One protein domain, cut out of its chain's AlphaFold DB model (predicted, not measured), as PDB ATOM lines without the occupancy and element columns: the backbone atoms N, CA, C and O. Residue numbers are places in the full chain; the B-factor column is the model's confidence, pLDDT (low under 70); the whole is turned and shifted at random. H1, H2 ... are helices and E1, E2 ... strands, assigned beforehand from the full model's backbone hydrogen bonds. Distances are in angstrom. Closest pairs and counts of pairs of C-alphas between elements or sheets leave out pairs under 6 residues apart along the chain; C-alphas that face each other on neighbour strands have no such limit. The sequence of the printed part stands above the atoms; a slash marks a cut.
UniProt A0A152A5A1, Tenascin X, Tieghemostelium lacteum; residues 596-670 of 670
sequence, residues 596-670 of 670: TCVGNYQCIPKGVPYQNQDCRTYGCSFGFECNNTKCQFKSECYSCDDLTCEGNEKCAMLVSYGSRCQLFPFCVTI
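This is residues 596 to 670 of the 670 residues of the protein "Tenascin X" of Tieghemostelium lacteum (UniProt A0A152A5A1). Picture an elongated, two-lobed model: one lobe is a long two-stranded hairpin, E5 and E6, and the other holds two small hairpins, E1 with E2 and E3 with E4, with the short helix H1 at the side of that lobe away from E5 and E6, near E2, E3 and E4. A long link, residues 634 to 648, leads from the small hairpins to the long one, whose strands are apart from the named elements of the other lobe. The printed part has 75 residues, with one named helix and six named strands in the order E1, E2, H1, E3, E4, E5, E6; the strands form three antiparallel sheets of two strands each. The class is mostly strand, though under half of the residues, 33 of 75, are in named elements. The whole is loose, with a radius of gyration of the C-alphas of 14.5 A, and spans 43 by 24 by 21 A.

Find C-alpha 649 at (-9.047, 4.859, 52.284); from there E5, residues 649 to 655, runs 18.4 A. E6, residues 663 to 669, returns over 18.7 A to C-alpha 669 at (-10.124, 2.399, 55.399). Next look at E3, residues 624 to 627, and E4, residues 630 to 633, 9.1 A and 10.0 A long. H1 is residues 615 to 618, 5.7 A long. Look last at E1, residues 596 to 598, which begins at C-alpha 596 at (-25.720, -16.202, 39.432) and is 6.3 A long, and at E2, residues 602 to 605, 10.0 A long.

Begin with the hairpin E5 and E6, antiparallel at 146 degrees: N 650 and O 668 are 2.7 A apart and N 666 and O 652 are 2.9 A apart, within hydrogen-bond range. E5 is apart from E4, and E6 is apart from E4 too. In the hairpin E3 and E4, antiparallel at 136 degrees, N 625 and O 632 are 2.8 A apart, within hydrogen-bond range. The closest C-alphas of H1 and E3 are those of Cys 615 and Cys 626, 5.6 A apart. The closest of H1 and E2 are those of Tyr 618 and Ile 604, 5.7 A apart. In the hairpin E1 and E2, antiparallel at 138 degrees, N 596 and O 604 are 2.7 A apart, within hydrogen-bond range. H1 is too short for any O i to N i+4 pair, and its one O i to N i+3 pair is not within range.

The two C-alphas farthest apart, those of Gly 607 and Gly 647, are 43.5 A apart. The printed part has no cut and ends at residue 670, the chain's last residue. The link from E4 to E5, 15 residues, is long. The mean pLDDT of the printed part is 78.1; look for values under 70 at residues 610 to 613, 640 to 641, 658 to 659 and 670.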
ATOM      1  N   THR A 596     -27.170 -16.394  39.396       83.00
ATOM      2  CA  THR A 596     -25.720 -16.202  39.432       83.00
ATOM      3  C   THR A 596     -25.357 -15.090  38.462       83.00
ATOM      4  O   THR A 596     -25.828 -15.073  37.325       83.00
ATOM      5  N   CYS A 597     -24.501 -14.175  38.905       82.25
ATOM      6  CA  CYS A 597     -23.956 -13.170  38.015       82.25
ATOM      7  C   CYS A 597     -22.924 -13.782  37.065       82.25
ATOM      8  O   CYS A 597     -22.001 -14.467  37.512       82.25
ATOM      9  N   VAL A 598     -23.064 -13.512  35.772       76.75
ATOM     10  CA  VAL A 598     -22.182 -14.003  34.710       76.75
ATOM     11  C   VAL A 598     -21.963 -12.921  33.651       76.75
ATOM     12  O   VAL A 598     -22.792 -12.026  33.475       76.75
ATOM     13  N   GLY A 599     -20.830 -12.992  32.947       73.62
ATOM     14  CA  GLY A 599     -20.494 -12.052  31.874       73.62
ATOM     15  C   GLY A 599     -20.450 -10.586  32.327       73.62
ATOM     16  O   GLY A 599     -19.907 -10.269  33.384       73.62
ATOM     17  N   ASN A 600     -21.039  -9.694  31.521       75.00
ATOM     18  CA  ASN A 600     -21.162  -8.259  31.808       75.00
ATOM     19  C   ASN A 600     -22.326  -7.988  32.771       75.00
ATOM     20  O   ASN A 600     -23.367  -7.503  32.344       75.00
ATOM     21  N   TYR A 601     -22.158  -8.299  34.059       85.06
ATOM     22  CA  TYR A 601     -23.124  -7.958  35.116       85.06
ATOM     23  C   TYR A 601     -24.547  -8.481  34.874       85.06
ATOM     24  O   TYR A 601     -25.524  -7.824  35.225       85.06
ATOM     25  N   GLN A 602     -24.681  -9.657  34.264       86.06
ATOM     26  CA  GLN A 602     -25.971 -10.239  33.913       86.06
ATOM     27  C   GLN A 602     -26.387 -11.283  34.944       86.06
ATOM     28  O   GLN A 602     -25.574 -12.115  35.348       86.06
ATOM     29  N   CYS A 603     -27.649 -11.262  35.362       87.62
ATOM     30  CA  CYS A 603     -28.149 -12.184  36.373       87.62
ATOM     31  C   CYS A 603     -28.853 -13.357  35.718       87.62
ATOM     32  O   CYS A 603     -29.950 -13.192  35.212       87.62
ATOM     33  N   ILE A 604     -28.245 -14.544  35.736       84.62
ATOM     34  CA  ILE A 604     -28.818 -15.736  35.099       84.62
ATOM     35  C   ILE A 604     -29.230 -16.766  36.155       84.62
ATOM     36  O   ILE A 604     -28.438 -17.044  37.057       84.62
ATOM     37  N   PRO A 605     -30.425 -17.378  36.066       86.06
ATOM     38  CA  PRO A 605     -30.852 -18.421  36.994       86.06
ATOM     39  C   PRO A 605     -29.842 -19.572  37.115       86.06
ATOM     40  O   PRO A 605     -29.265 -20.034  36.127       86.06
ATOM     41  N   LYS A 606     -29.637 -20.076  38.338       80.31
ATOM     42  CA  LYS A 606     -28.746 -21.222  38.581       80.31
ATOM     43  C   LYS A 606     -29.192 -22.441  37.762       80.31
ATOM     44  O   LYS A 606     -30.333 -22.873  37.871       80.31
ATOM     45  N   GLY A 607     -28.271 -23.012  36.982       77.62
ATOM     46  CA  GLY A 607     -28.523 -24.168  36.110       77.62
ATOM     47  C   GLY A 607     -28.742 -23.824  34.633       77.62
ATOM     48  O   GLY A 607     -28.776 -24.735  33.810       77.62
ATOM     49  N   VAL A 608     -28.831 -22.537  34.275       78.94
ATOM     50  CA  VAL A 608     -28.898 -22.087  32.877       78.94
ATOM     51  C   VAL A 608     -27.480 -21.777  32.362       78.94
ATOM     52  O   VAL A 608     -26.771 -20.981  32.983       78.94
ATOM     53  N   PRO A 609     -27.023 -22.390  31.252       74.62
ATOM     54  CA  PRO A 609     -25.710 -22.105  30.678       74.62
ATOM     55  C   PRO A 609     -25.658 -20.707  30.039       74.62
ATOM     56  O   PRO A 609     -26.537 -20.329  29.263       74.62
ATOM     57  N   TYR A 610     -24.601 -19.947  30.342       69.75
ATOM     58  CA  TYR A 610     -24.365 -18.608  29.791       69.75
ATOM     59  C   TYR A 610     -23.979 -18.683  28.304       69.75
ATOM     60  O   TYR A 610     -22.924 -19.218  27.965       69.75
ATOM     61  N   GLN A 611     -24.811 -18.123  27.420       68.25
ATOM     62  CA  GLN A 611     -24.554 -18.023  25.973       68.25
ATOM     63  C   GLN A 611     -24.673 -16.573  25.468       68.25
ATOM     64  O   GLN A 611     -25.399 -16.320  24.512       68.25
ATOM     65  N   ASN A 612     -24.005 -15.607  26.122       63.19
ATOM     66  CA  ASN A 612     -24.053 -14.179  25.737       63.19
ATOM     67  C   ASN A 612     -25.490 -13.680  25.487       63.19
ATOM     68  O   ASN A 612     -25.796 -13.048  24.477       63.19
ATOM     69  N   GLN A 613     -26.396 -14.051  26.388       65.19
ATOM     70  CA  GLN A 613     -27.820 -13.806  26.214       65.19
ATOM     71  C   GLN A 613     -28.140 -12.318  26.394       65.19
ATOM     72  O   GLN A 613     -27.361 -11.567  26.969       65.19
ATOM     73  N   ASP A 614     -29.277 -11.874  25.865       76.75
ATOM     74  CA  ASP A 614     -29.741 -10.490  25.974       76.75
ATOM     75  C   ASP A 614     -30.169 -10.183  27.423       76.75
ATOM     76  O   ASP A 614     -30.934 -10.951  28.019       76.75
ATOM     77  N   CYS A 615     -29.715  -9.055  27.988       80.50
ATOM     78  CA  CYS A 615     -30.082  -8.637  29.345       80.50
ATOM     79  C   CYS A 615     -31.583  -8.412  29.536       80.50
ATOM     80  O   CYS A 615     -32.050  -8.448  30.673       80.50
ATOM     81  N   ARG A 616     -32.357  -8.265  28.454       81.00
ATOM     82  CA  ARG A 616     -33.826  -8.220  28.499       81.00
ATOM     83  C   ARG A 616     -34.443  -9.540  28.960       81.00
ATOM     84  O   ARG A 616     -35.580  -9.546  29.415       81.00
ATOM     85  N   THR A 617     -33.704 -10.644  28.846       80.75
ATOM     86  CA  THR A 617     -34.204 -11.992  29.150       80.75
ATOM     87  C   THR A 617     -34.163 -12.297  30.645       80.75
ATOM     88  O   THR A 617     -35.143 -12.787  31.196       80.75
ATOM     89  N   TYR A 618     -33.038 -12.013  31.307       80.25
ATOM     90  CA  TYR A 618     -32.824 -12.386  32.714       80.25
ATOM     91  C   TYR A 618     -32.458 -11.208  33.629       80.25
ATOM     92  O   TYR A 618     -32.368 -11.366  34.845       80.25
ATOM     93  N   GLY A 619     -32.327 -10.006  33.069       84.50
ATOM     94  CA  GLY A 619     -32.037  -8.795  33.824       84.50
ATOM     95  C   GLY A 619     -30.562  -8.627  34.188       84.50
ATOM     96  O   GLY A 619     -29.703  -9.481  33.943       84.50
ATOM     97  N   CYS A 620     -30.275  -7.468  34.769       87.69
ATOM     98  CA  CYS A 620     -28.937  -7.043  35.148       87.69
ATOM     99  C   CYS A 620     -28.716  -7.128  36.655       87.69
ATOM    100  O   CYS A 620     -29.659  -7.200  37.444       87.69
ATOM    101  N   SER A 621     -27.444  -7.100  37.038       87.00
ATOM    102  CA  SER A 621     -26.993  -6.907  38.407       87.00
ATOM    103  C   SER A 621     -27.628  -5.663  39.017       87.00
ATOM    104  O   SER A 621     -27.895  -4.676  38.335       87.00
ATOM    105  N   PHE A 622     -27.801  -5.691  40.331       84.94
ATOM    106  CA  PHE A 622     -28.221  -4.552  41.133       84.94
ATOM    107  C   PHE A 622     -27.403  -3.297  40.785       84.94
ATOM    108  O   PHE A 622     -26.179  -3.376  40.686       84.94
ATOM    109  N   GLY A 623     -28.074  -2.158  40.573       79.81
ATOM    110  CA  GLY A 623     -27.441  -0.900  40.141       79.81
ATOM    111  C   GLY A 623     -27.141  -0.771  38.639       79.81
ATOM    112  O   GLY A 623     -26.735   0.304  38.208       79.81
ATOM    113  N   PHE A 624     -27.387  -1.813  37.841       86.00
ATOM    114  CA  PHE A 624     -27.233  -1.794  36.386       86.00
ATOM    115  C   PHE A 624     -28.600  -1.831  35.696       86.00
ATOM    116  O   PHE A 624     -29.562  -2.413  36.199       86.00
ATOM    117  N   GLU A 625     -28.680  -1.235  34.513       87.50
ATOM    118  CA  GLU A 625     -29.842  -1.287  33.636       87.50
ATOM    119  C   GLU A 625     -29.508  -1.949  32.301       87.50
ATOM    120  O   GLU A 625     -28.362  -1.979  31.854       87.50
ATOM    121  N   CYS A 626     -30.525  -2.530  31.673       87.31
ATOM    122  CA  CYS A 626     -30.369  -3.169  30.381       87.31
ATOM    123  C   CYS A 626     -30.508  -2.122  29.274       87.31
ATOM    124  O   CYS A 626     -31.622  -1.722  28.936       87.31
ATOM    125  N   ASN A 627     -29.382  -1.695  28.704       83.50
ATOM    126  CA  ASN A 627     -29.363  -0.802  27.554       83.50
ATOM    127  C   ASN A 627     -29.103  -1.618  26.283       83.50
ATOM    128  O   ASN A 627     -28.075  -2.290  26.140       83.50
ATOM    129  N   ASN A 628     -30.056  -1.577  25.353       84.25
ATOM    130  CA  ASN A 628     -30.129  -2.483  24.212       84.25
ATOM    131  C   ASN A 628     -30.092  -3.949  24.658       84.25
ATOM    132  O   ASN A 628     -31.128  -4.457  25.077       84.25
ATOM    133  N   THR A 629     -28.926  -4.595  24.584       79.94
ATOM    134  CA  THR A 629     -28.717  -6.009  24.934       79.94
ATOM    135  C   THR A 629     -27.652  -6.229  26.010       79.94
ATOM    136  O   THR A 629     -27.376  -7.373  26.380       79.94
ATOM    137  N   LYS A 630     -27.047  -5.152  26.536       80.25
ATOM    138  CA  LYS A 630     -25.962  -5.210  27.526       80.25
ATOM    139  C   LYS A 630     -26.353  -4.503  28.820       80.25
ATOM    140  O   LYS A 630     -26.992  -3.455  28.798       80.25
ATOM    141  N   CYS A 631     -25.919  -5.057  29.946       82.81
ATOM    142  CA  CYS A 631     -26.042  -4.372  31.226       82.81
ATOM    143  C   CYS A 631     -25.031  -3.232  31.311       82.81
ATOM    144  O   CYS A 631     -23.836  -3.442  31.089       82.81
ATOM    145  N   GLN A 632     -25.517  -2.041  31.637       83.94
ATOM    146  CA  GLN A 632     -24.728  -0.829  31.829       83.94
ATOM    147  C   GLN A 632     -25.028  -0.237  33.201       83.94
ATOM    148  O   GLN A 632     -26.135  -0.380  33.716       83.94
ATOM    149  N   PHE A 633     -24.022   0.377  33.824       81.88
ATOM    150  CA  PHE A 633     -24.235   1.098  35.072       81.88
ATOM    151  C   PHE A 633     -25.136   2.300  34.787       81.88
ATOM    152  O   PHE A 633     -24.987   2.941  33.746       81.88
ATOM    153  N   LYS A 634     -26.095   2.576  35.671       83.00
ATOM    154  CA  LYS A 634     -27.054   3.660  35.447       83.00
ATOM    155  C   LYS A 634     -26.339   5.002  35.355       83.00
ATOM    156  O   LYS A 634     -25.631   5.380  36.285       83.00
ATOM    157  N   SER A 635     -26.566   5.722  34.260       76.00
ATOM    158  CA  SER A 635     -25.868   6.980  33.972       76.00
ATOM    159  C   SER A 635     -26.140   8.090  34.989       76.00
ATOM    160  O   SER A 635     -25.302   8.962  35.175       76.00
ATOM    161  N   GLU A 636     -27.291   8.070  35.666       79.56
ATOM    162  CA  GLU A 636     -27.625   9.043  36.711       79.56
ATOM    163  C   GLU A 636     -27.004   8.737  38.087       79.56
ATOM    164  O   GLU A 636     -27.305   9.433  39.058       79.56
ATOM    165  N   CYS A 637     -26.198   7.678  38.199       81.38
ATOM    166  CA  CYS A 637     -25.635   7.217  39.459       81.38
ATOM    167  C   CYS A 637     -24.137   7.456  39.541       81.38
ATOM    168  O   CYS A 637     -23.406   7.165  38.602       81.38
ATOM    169  N   TYR A 638     -23.697   7.921  40.709       78.50
ATOM    170  CA  TYR A 638     -22.281   8.100  40.992       78.50
ATOM    171  C   TYR A 638     -21.568   6.745  41.077       78.50
ATOM    172  O   TYR A 638     -22.093   5.791  41.666       78.50
ATOM    173  N   SER A 639     -20.377   6.666  40.495       74.38
ATOM    174  CA  SER A 639     -19.444   5.548  40.615       74.38
ATOM    175  C   SER A 639     -18.270   5.938  41.520       74.38
ATOM    176  O   SER A 639     -18.164   7.070  41.992       74.38
ATOM    177  N   CYS A 640     -17.352   5.004  41.776       68.94
ATOM    178  CA  CYS A 640     -16.102   5.346  42.457       68.94
ATOM    179  C   CYS A 640     -15.212   6.326  41.671       68.94
ATOM    180  O   CYS A 640     -14.278   6.866  42.255       68.94
ATOM    181  N   ASP A 641     -15.510   6.584  40.395       63.44
ATOM    182  CA  ASP A 641     -14.837   7.609  39.594       63.44
ATOM    183  C   ASP A 641     -15.258   9.025  40.023       63.44
ATOM    184  O   ASP A 641     -14.496   9.976  39.870       63.44
ATOM    185  N   ASP A 642     -16.444   9.158  40.626       72.00
ATOM    186  CA  ASP A 642     -17.007  10.434  41.073       72.00
ATOM    187  C   ASP A 642     -16.669  10.769  42.539       72.00
ATOM    188  O   ASP A 642     -17.092  11.807  43.056       72.00
ATOM    189  N   LEU A 643     -15.931   9.896  43.244       74.69
ATOM    190  CA  LEU A 643     -15.629  10.039  44.671       74.69
ATOM    191  C   LEU A 643     -14.121  10.048  44.951       74.69
ATOM    192  O   LEU A 643     -13.408   9.084  44.684       74.69
ATOM    193  N   THR A 644     -13.643  11.113  45.599       73.38
ATOM    194  CA  THR A 644     -12.256  11.212  46.079       73.38
ATOM    195  C   THR A 644     -12.161  10.763  47.540       73.38
ATOM    196  O   THR A 644     -12.817  11.343  48.399       73.38
ATOM    197  N   CYS A 645     -11.336   9.749  47.821       73.00
ATOM    198  CA  CYS A 645     -11.101   9.221  49.173       73.00
ATOM    199  C   CYS A 645      -9.742   9.646  49.735       73.00
ATOM    200  O   CYS A 645      -8.754   9.675  48.995       73.00
ATOM    201  N   GLU A 646      -9.673   9.903  51.044       72.44
ATOM    202  CA  GLU A 646      -8.450  10.354  51.715       72.44
ATOM    203  C   GLU A 646      -7.391   9.236  51.824       72.44
ATOM    204  O   GLU A 646      -7.654   8.063  51.554       72.44
ATOM    205  N   GLY A 647      -6.149   9.609  52.162       77.94
ATOM    206  CA  GLY A 647      -4.921   8.840  51.899       77.94
ATOM    207  C   GLY A 647      -4.988   7.319  52.114       77.94
ATOM    208  O   GLY A 647      -4.668   6.567  51.194       77.94
ATOM    209  N   ASN A 648      -5.437   6.864  53.290       73.31
ATOM    210  CA  ASN A 648      -5.499   5.437  53.656       73.31
ATOM    211  C   ASN A 648      -6.864   4.781  53.402       73.31
ATOM    212  O   ASN A 648      -7.140   3.706  53.930       73.31
ATOM    213  N   GLU A 649      -7.738   5.406  52.624       76.31
ATOM    214  CA  GLU A 649      -9.047   4.859  52.284       76.31
ATOM    215  C   GLU A 649      -9.066   4.365  50.836       76.31
ATOM    216  O   GLU A 649      -8.285   4.818  50.010       76.31
ATOM    217  N   LYS A 650      -9.951   3.442  50.478       70.38
ATOM    218  CA  LYS A 650     -10.260   3.042  49.100       70.38
ATOM    219  C   LYS A 650     -11.743   3.241  48.847       70.38
ATOM    220  O   LYS A 650     -12.541   3.065  49.763       70.38
ATOM    221  N   CYS A 651     -12.119   3.579  47.617       71.56
ATOM    222  CA  CYS A 651     -13.533   3.603  47.279       71.56
ATOM    223  C   CYS A 651     -14.069   2.169  47.154       71.56
ATOM    224  O   CYS A 651     -13.437   1.288  46.566       71.56
ATOM    225  N   ALA A 652     -15.234   1.937  47.739       75.12
ATOM    226  CA  ALA A 652     -16.039   0.740  47.592       75.12
ATOM    227  C   ALA A 652     -17.465   1.149  47.195       75.12
ATOM    228  O   ALA A 652     -17.849   2.304  47.341       75.12
ATOM    229  N   MET A 653     -18.260   0.205  46.690       76.06
ATOM    230  CA  MET A 653     -19.672   0.452  46.378       76.06
ATOM    231  C   MET A 653     -20.547  -0.195  47.449       76.06
ATOM    232  O   MET A 653     -20.445  -1.402  47.688       76.06
ATOM    233  N   LEU A 654     -21.406   0.596  48.086       77.56
ATOM    234  CA  LEU A 654     -22.420   0.113  49.021       77.56
ATOM    235  C   LEU A 654     -23.731  -0.147  48.290       77.56
ATOM    236  O   LEU A 654     -24.090   0.547  47.340       77.56
ATOM    237  N   VAL A 655     -24.460  -1.146  48.774       79.88
ATOM    238  CA  VAL A 655     -25.783  -1.501  48.261       79.88
ATOM    239  C   VAL A 655     -26.838  -0.737  49.041       79.88
ATOM    240  O   VAL A 655     -26.867  -0.809  50.269       79.88
ATOM    241  N   SER A 656     -27.736  -0.056  48.334       79.12
ATOM    242  CA  SER A 656     -28.926   0.561  48.919       79.12
ATOM    243  C   SER A 656     -30.192  -0.060  48.338       79.12
ATOM    244  O   SER A 656     -30.424  -0.052  47.127       79.12
ATOM    245  N   TYR A 657     -31.042  -0.575  49.223       70.06
ATOM    246  CA  TYR A 657     -32.346  -1.133  48.889       70.06
ATOM    247  C   TYR A 657     -33.421  -0.064  49.131       70.06
ATOM    248  O   TYR A 657     -34.064  -0.051  50.175       70.06
ATOM    249  N   GLY A 658     -33.586   0.876  48.194       64.44
ATOM    250  CA  GLY A 658     -34.635   1.907  48.294       64.44
ATOM    251  C   GLY A 658     -34.383   3.210  47.531       64.44
ATOM    252  O   GLY A 658     -35.293   4.024  47.406       64.44
ATOM    253  N   SER A 659     -33.179   3.416  46.997       68.12
ATOM    254  CA  SER A 659     -32.810   4.598  46.208       68.12
ATOM    255  C   SER A 659     -32.826   4.330  44.701       68.12
ATOM    256  O   SER A 659     -32.700   3.192  44.246       68.12
ATOM    257  N   ARG A 660     -32.940   5.407  43.908       74.06
ATOM    258  CA  ARG A 660     -32.840   5.374  42.434       74.06
ATOM    259  C   ARG A 660     -31.515   4.749  41.972       74.06
ATOM    260  O   ARG A 660     -31.504   3.928  41.052       74.06
ATOM    261  N   CYS A 661     -30.444   5.087  42.692       79.06
ATOM    262  CA  CYS A 661     -29.119   4.491  42.592       79.06
ATOM    263  C   CYS A 661     -28.949   3.427  43.663       79.06
ATOM    264  O   CYS A 661     -28.837   3.728  44.850       79.06
ATOM    265  N   GLN A 662     -28.997   2.173  43.231       80.81
ATOM    266  CA  GLN A 662     -28.931   1.001  44.104       80.81
ATOM    267  C   GLN A 662     -27.498   0.635  44.517       80.81
ATOM    268  O   GLN A 662     -27.299  -0.179  45.418       80.81
ATOM    269  N   LEU A 663     -26.517   1.248  43.856       83.12
ATOM    270  CA  LEU A 663     -25.109   1.230  44.209       83.12
ATOM    271  C   LEU A 663     -24.636   2.679  44.314       83.12
ATOM    272  O   LEU A 663     -24.999   3.498  43.469       83.12
ATOM    273  N   PHE A 664     -23.851   2.984  45.342       83.38
ATOM    274  CA  PHE A 664     -23.240   4.298  45.516       83.38
ATOM    275  C   PHE A 664     -21.823   4.163  46.094       83.38
ATOM    276  O   PHE A 664     -21.570   3.232  46.871       83.38
ATOM    277  N   PRO A 665     -20.897   5.049  45.698       82.19
ATOM    278  CA  PRO A 665     -19.511   5.006  46.127       82.19
ATOM    279  C   PRO A 665     -19.377   5.491  47.572       82.19
ATOM    280  O   PRO A 665     -20.115   6.369  48.020       82.19
ATOM    281  N   PHE A 666     -18.418   4.936  48.305       83.38
ATOM    282  CA  PHE A 666     -18.036   5.397  49.639       83.38
ATOM    283  C   PHE A 666     -16.586   5.022  49.950       83.38
ATOM    284  O   PHE A 666     -16.056   4.051  49.410       83.38
ATOM    285  N   CYS A 667     -15.948   5.771  50.845       80.62
ATOM    286  CA  CYS A 667     -14.571   5.527  51.251       80.62
ATOM    287  C   CYS A 667     -14.508   4.558  52.437       80.62
ATOM    288  O   CYS A 667     -15.219   4.721  53.427       80.62
ATOM    289  N   VAL A 668     -13.667   3.529  52.324       78.81
ATOM    290  CA  VAL A 668     -13.363   2.577  53.401       78.81
ATOM    291  C   VAL A 668     -11.884   2.576  53.700       78.81
ATOM    292  O   VAL A 668     -11.073   2.545  52.783       78.81
ATOM    293  N   THR A 669     -11.519   2.544  54.973       78.38
ATOM    294  CA  THR A 669     -10.124   2.399  55.399       78.38
ATOM    295  C   THR A 669      -9.536   1.082  54.868       78.38
ATOM    296  O   THR A 669     -10.223   0.054  54.857       78.38
ATOM    297  N   ILE A 670      -8.305   1.140  54.346       61.50
ATOM    298  CA  ILE A 670      -7.602   0.019  53.692       61.50
ATOM    299  C   ILE A 670      -7.182  -1.051  54.693       61.50
ATOM    300  O   ILE A 670      -6.616  -0.687  55.750       61.50
TER     301      ILE A 670